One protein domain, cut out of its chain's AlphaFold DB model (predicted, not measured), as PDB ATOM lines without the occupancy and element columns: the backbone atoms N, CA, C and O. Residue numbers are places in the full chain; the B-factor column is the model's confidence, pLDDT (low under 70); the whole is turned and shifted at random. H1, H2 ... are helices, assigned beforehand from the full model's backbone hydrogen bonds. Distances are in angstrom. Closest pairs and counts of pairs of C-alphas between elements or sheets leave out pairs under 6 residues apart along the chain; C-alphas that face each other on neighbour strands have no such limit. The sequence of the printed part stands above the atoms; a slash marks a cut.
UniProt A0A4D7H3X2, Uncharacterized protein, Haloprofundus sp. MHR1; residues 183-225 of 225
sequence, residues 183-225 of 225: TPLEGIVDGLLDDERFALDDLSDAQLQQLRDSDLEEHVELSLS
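What this domain is: This is residues 183 to 225 of the 225 residues of an uncharacterized protein of Haloprofundus sp. MHR1 (UniProt A0A4D7H3X2). There is little regular structure here: two short helices, H1 and then H2, stand slightly apart, joined by a long looping link, and after H2 a tail with no named element, residues 213 to 225, folds back past the link. The printed part has 43 residues with two named helices and no named strand, and the class is all helix, with 16 residues in named elements. The whole is compact and rounded, with a radius of gyration of the C-alphas of 9.4 A and spans of 22 by 21 by 17 A.

How they stand to each other: Start with H1, residues 186 to 193, then pass the long link of 11 residues to H2, residues 205 to 212. The two helices are only just apart, their closest C-alphas 8.3 A from each other. In H1 and H2 every O i to N i+4 pair is within hydrogen-bond range.

Where its parts are: Find C-alpha 186 at (47.146, 20.083, -14.927); from there H1 runs 11.1 A to Leu 193. H2 runs 10.6 A from Asp 205 to C-alpha 212 at (37.128, 26.552, -6.979).

The domain as a whole: The C-alphas farthest apart, Thr 183 and Ser 225, the chain's last residue, are 25.2 A apart. The printed part has no cut. Look for pLDDT under 70 at residues 193 to 200 and 218 to 225.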
ATOM      1  N   THR A 183      50.568  22.343 -11.448       84.81
ATOM      2  CA  THR A 183      49.470  22.520 -10.492       84.81
ATOM      3  C   THR A 183      48.587  21.269 -10.447       84.81
ATOM      4  O   THR A 183      48.487  20.545 -11.435       84.81
ATOM      5  N   PRO A 184      47.880  21.016  -9.332       83.06
ATOM      6  CA  PRO A 184      46.811  20.019  -9.267       83.06
ATOM      7  C   PRO A 184      45.802  20.040 -10.434       83.06
ATOM      8  O   PRO A 184      45.227  18.994 -10.740       83.06
ATOM      9  N   LEU A 185      45.589  21.188 -11.094       81.12
ATOM     10  CA  LEU A 185      44.663  21.324 -12.225       81.12
ATOM     11  C   LEU A 185      45.208  20.800 -13.557       81.12
ATOM     12  O   LEU A 185      44.410  20.602 -14.468       81.12
ATOM     13  N   GLU A 186      46.512  20.533 -13.676       82.50
ATOM     14  CA  GLU A 186      47.146  20.083 -14.927       82.50
ATOM     15  C   GLU A 186      46.411  18.879 -15.538       82.50
ATOM     16  O   GLU A 186      45.968  18.946 -16.680       82.50
ATOM     17  N   GLY A 187      46.141  17.840 -14.739       77.06
ATOM     18  CA  GLY A 187      45.425  16.647 -15.209       77.06
ATOM     19  C   GLY A 187      43.947  16.875 -15.558       77.06
ATOM     20  O   GLY A 187      43.413  16.179 -16.413       77.06
ATOM     21  N   ILE A 188      43.282  17.857 -14.935       76.31
ATOM     22  CA  ILE A 188      41.893  18.214 -15.285       76.31
ATOM     23  C   ILE A 188      41.879  18.895 -16.648       76.31
ATOM     24  O   ILE A 188      41.056  18.614 -17.514       76.31
ATOM     25  N   VAL A 189      42.813  19.814 -16.829       77.50
ATOM     26  CA  VAL A 189      42.909  20.624 -18.025       77.50
ATOM     27  C   VAL A 189      43.381  19.783 -19.226       77.50
ATOM     28  O   VAL A 189      42.869  19.981 -20.329       77.50
ATOM     29  N   ASP A 190      44.261  18.803 -19.008       75.88
ATOM     30  CA  ASP A 190      44.630  17.801 -20.014       75.88
ATOM     31  C   ASP A 190      43.426  16.941 -20.433       75.88
ATOM     32  O   ASP A 190      43.171  16.800 -21.626       75.88
ATOM     33  N   GLY A 191      42.613  16.433 -19.499       73.38
ATOM     34  CA  GLY A 191      41.425  15.653 -19.879       73.38
ATOM     35  C   GLY A 191      40.343  16.486 -20.584       73.38
ATOM     36  O   GLY A 191      39.662  15.986 -21.479       73.38
ATOM     37  N   LEU A 192      40.228  17.792 -20.300       72.06
ATOM     38  CA  LEU A 192      39.326  18.685 -21.050       72.06
ATOM     39  C   LEU A 192      39.696  18.798 -22.544       72.06
ATOM     40  O   LEU A 192      38.805  19.005 -23.378       72.06
ATOM     41  N   LEU A 193      40.981  18.654 -22.898       68.75
ATOM     42  CA  LEU A 193      41.428  18.596 -24.297       68.75
ATOM     43  C   LEU A 193      40.945  17.335 -25.010       68.75
ATOM     44  O   LEU A 193      40.613  17.392 -26.195       68.75
ATOM     45  N   ASP A 194      40.889  16.228 -24.278       68.81
ATOM     46  CA  ASP A 194      40.485  14.918 -24.783       68.81
ATOM     47  C   ASP A 194      38.966  14.676 -24.672       68.81
ATOM     48  O   ASP A 194      38.484  13.579 -24.956       68.81
ATOM     49  N   ASP A 195      38.196  15.727 -24.350       64.69
ATOM     50  CA  ASP A 195      36.738  15.692 -24.160       64.69
ATOM     51  C   ASP A 195      36.300  14.781 -22.995       64.69
ATOM     52  O   ASP A 195      35.194  14.231 -22.982       64.69
ATOM     53  N   GLU A 196      37.171  14.616 -21.996       67.88
ATOM     54  CA  GLU A 196      36.857  13.874 -20.782       67.88
ATOM     55  C   GLU A 196      35.876  14.652 -19.900       67.88
ATOM     56  O   GLU A 196      35.971  15.867 -19.704       67.88
ATOM     57  N   ARG A 197      34.911  13.918 -19.341       66.75
ATOM     58  CA  ARG A 197      34.006  14.422 -18.308       66.75
ATOM     59  C   ARG A 197      34.522  13.969 -16.955       66.75
ATOM     60  O   ARG A 197      34.774  12.782 -16.770       66.75
ATOM     61  N   PHE A 198      34.612  14.898 -16.014       67.69
ATOM     62  CA  PHE A 198      35.073  14.609 -14.662       67.69
ATOM     63  C   PHE A 198      33.876  14.399 -13.737       67.69
ATOM     64  O   PHE A 198      33.007  15.269 -13.629       67.69
ATOM     65  N   ALA A 199      33.824  13.257 -13.048       64.69
ATOM     66  CA  ALA A 199      32.912  13.099 -11.926       64.69
ATOM     67  C   ALA A 199      33.492  13.795 -10.690       64.69
ATOM     68  O   ALA A 199      34.705  13.844 -10.487       64.69
ATOM     69  N   LEU A 200      32.616  14.326  -9.836       64.25
ATOM     70  CA  LEU A 200      33.032  15.035  -8.622       64.25
ATOM     71  C   LEU A 200      33.807  14.116  -7.657       64.25
ATOM     72  O   LEU A 200      34.684  14.584  -6.936       64.25
ATOM     73  N   ASP A 201      33.510  12.814  -7.698       70.75
ATOM     74  CA  ASP A 201      34.145  11.772  -6.885       70.75
ATOM     75  C   ASP A 201      35.553  11.376  -7.382       70.75
ATOM     76  O   ASP A 201      36.311  10.757  -6.634       70.75
ATOM     77  N   ASP A 202      35.914  11.745  -8.618       72.81
ATOM     78  CA  ASP A 202      37.210  11.426  -9.234       72.81
ATOM     79  C   ASP A 202      38.283  12.493  -8.948       72.81
ATOM     80  O   ASP A 202      39.465  12.294  -9.236       72.81
ATOM     81  N   LEU A 203      37.892  13.630  -8.359       78.38
ATOM     82  CA  LEU A 203      38.795  14.727  -8.024       78.38
ATOM     83  C   LEU A 203      39.257  14.650  -6.567       78.38
ATOM     84  O   LEU A 203      38.467  14.491  -5.639       78.38
ATOM     85  N   SER A 204      40.557  14.840  -6.344       80.81
ATOM     86  CA  SER A 204      41.102  14.984  -4.990       80.81
ATOM     87  C   SER A 204      40.673  16.302  -4.330       80.81
ATOM     88  O   SER A 204      40.414  17.297  -5.006       80.81
ATOM     89  N   ASP A 205      40.695  16.364  -2.994       81.38
ATOM     90  CA  ASP A 205      40.375  17.591  -2.243       81.38
ATOM     91  C   ASP A 205      41.242  18.792  -2.668       81.38
ATOM     92  O   ASP A 205      40.760  19.921  -2.749       81.38
ATOM     93  N   ALA A 206      42.519  18.550  -2.986       78.19
ATOM     94  CA  ALA A 206      43.439  19.581  -3.464       78.19
ATOM     95  C   ALA A 206      43.063  20.099  -4.865       78.19
ATOM     96  O   ALA A 206      43.179  21.295  -5.131       78.19
ATOM     97  N   GLN A 207      42.589  19.209  -5.741       80.12
ATOM     98  CA  GLN A 207      42.082  19.558  -7.069       80.12
ATOM     99  C   GLN A 207      40.769  20.328  -6.985       80.12
ATOM    100  O   GLN A 207      40.636  21.364  -7.625       80.12
ATOM    101  N   LEU A 208      39.829  19.873  -6.152       78.62
ATOM    102  CA  LEU A 208      38.564  20.566  -5.913       78.62
ATOM    103  C   LEU A 208      38.790  21.969  -5.355       78.62
ATOM    104  O   LEU A 208      38.120  22.909  -5.773       78.62
ATOM    105  N   GLN A 209      39.733  22.124  -4.424       80.00
ATOM    106  CA  GLN A 209      40.046  23.428  -3.856       80.00
ATOM    107  C   GLN A 209      40.652  24.372  -4.899       80.00
ATOM    108  O   GLN A 209      40.171  25.489  -5.047       80.00
ATOM    109  N   GLN A 210      41.645  23.922  -5.672       78.88
ATOM    110  CA  GLN A 210      42.214  24.766  -6.725       78.88
ATOM    111  C   GLN A 210      41.238  25.058  -7.860       78.88
ATOM    112  O   GLN A 210      41.298  26.142  -8.427       78.88
ATOM    113  N   LEU A 211      40.340  24.124  -8.181       80.31
ATOM    114  CA  LEU A 211      39.334  24.326  -9.217       80.31
ATOM    115  C   LEU A 211      38.405  25.470  -8.817       80.31
ATOM    116  O   LEU A 211      38.193  26.368  -9.624       80.31
ATOM    117  N   ARG A 212      37.942  25.471  -7.560       79.88
ATOM    118  CA  ARG A 212      37.128  26.552  -6.979       79.88
ATOM    119  C   ARG A 212      37.834  27.901  -6.955       79.88
ATOM    120  O   ARG A 212      37.202  28.933  -7.110       79.88
ATOM    121  N   ASP A 213      39.146  27.893  -6.764       79.81
ATOM    122  CA  ASP A 213      39.946  29.117  -6.738       79.81
ATOM    123  C   ASP A 213      40.404  29.557  -8.148       79.81
ATOM    124  O   ASP A 213      41.109  30.561  -8.281       79.81
ATOM    125  N   SER A 214      40.034  28.819  -9.203       77.88
ATOM    126  CA  SER A 214      40.455  29.071 -10.584       77.88
ATOM    127  C   SER A 214      39.348  29.669 -11.445       77.88
ATOM    128  O   SER A 214      38.159  29.492 -11.197       77.88
ATOM    129  N   ASP A 215      39.755  30.283 -12.552       72.88
ATOM    130  CA  ASP A 215      38.872  30.724 -13.634       72.88
ATOM    131  C   ASP A 215      38.185  29.571 -14.394       72.88
ATOM    132  O   ASP A 215      37.456  29.812 -15.350       72.88
ATOM    133  N   LEU A 216      38.390  28.318 -13.969       74.31
ATOM    134  CA  LEU A 216      37.730  27.133 -14.512       74.31
ATOM    135  C   LEU A 216      36.533  26.665 -13.670       74.31
ATOM    136  O   LEU A 216      35.792  25.804 -14.150       74.31
ATOM    137  N   GLU A 217      36.326  27.198 -12.454       70.75
ATOM    138  CA  GLU A 217      35.272  26.739 -11.525       70.75
ATOM    139  C   GLU A 217      33.893  26.703 -12.195       70.75
ATOM    140  O   GLU A 217      33.208  25.682 -12.164       70.75
ATOM    141  N   GLU A 218      33.503  27.798 -12.853       62.28
ATOM    142  CA  GLU A 218      32.182  27.951 -13.480       62.28
ATOM    143  C   GLU A 218      32.010  27.108 -14.756       62.28
ATOM    144  O   GLU A 218      30.956  27.133 -15.398       62.28
ATOM    145  N   HIS A 219      33.049  26.378 -15.163       58.88
ATOM    146  CA  HIS A 219      33.147  25.800 -16.496       58.88
ATOM    147  C   HIS A 219      33.464  24.303 -16.516       58.88
ATOM    148  O   HIS A 219      33.308  23.662 -17.559       58.88
ATOM    149  N   VAL A 220      33.874  23.713 -15.395       63.69
ATOM    150  CA  VAL A 220      33.990  22.257 -15.275       63.69
ATOM    151  C   VAL A 220      32.631  21.688 -14.863       63.69
ATOM    152  O   VAL A 220      32.181  21.871 -13.734       63.69
ATOM    153  N   GLU A 221      31.959  20.994 -15.788       62.78
ATOM    154  CA  GLU A 221      30.743  20.239 -15.468       62.78
ATOM    155  C   GLU A 221      31.121  19.003 -14.649       62.78
ATOM    156  O   GLU A 221      31.536  17.981 -15.191       62.78
ATOM    157  N   LEU A 222      30.977  19.111 -13.329       62.66
ATOM    158  CA  LEU A 222      31.145  17.987 -12.420       62.66
ATOM    159  C   LEU A 222      29.824  17.224 -12.320       62.66
ATOM    160  O   LEU A 222      28.848  17.723 -11.752       62.66
ATOM    161  N   SER A 223      29.779  16.005 -12.854       59.69
ATOM    162  CA  SER A 223      28.648  15.116 -12.589       59.69
ATOM    163  C   SER A 223      28.760  14.544 -11.177       59.69
ATOM    164  O   SER A 223      29.813  14.039 -10.786       59.69
ATOM    165  N   LEU A 224      27.664  14.597 -10.420       53.97
ATOM    166  CA  LEU A 224      27.461  13.691  -9.292       53.97
ATOM    167  C   LEU A 224      27.107  12.327  -9.894       53.97
ATOM    168  O   LEU A 224      26.193  12.274 -10.721       53.97
ATOM    169  N   SER A 225      27.854  11.282  -9.542       50.53
ATOM    170  CA  SER A 225      27.625   9.912 -10.022       50.53
ATOM    171  C   SER A 225      26.182   9.432  -9.830       50.53
ATOM    172  O   SER A 225      25.566   9.765  -8.788       50.53
TER     173      SER A 225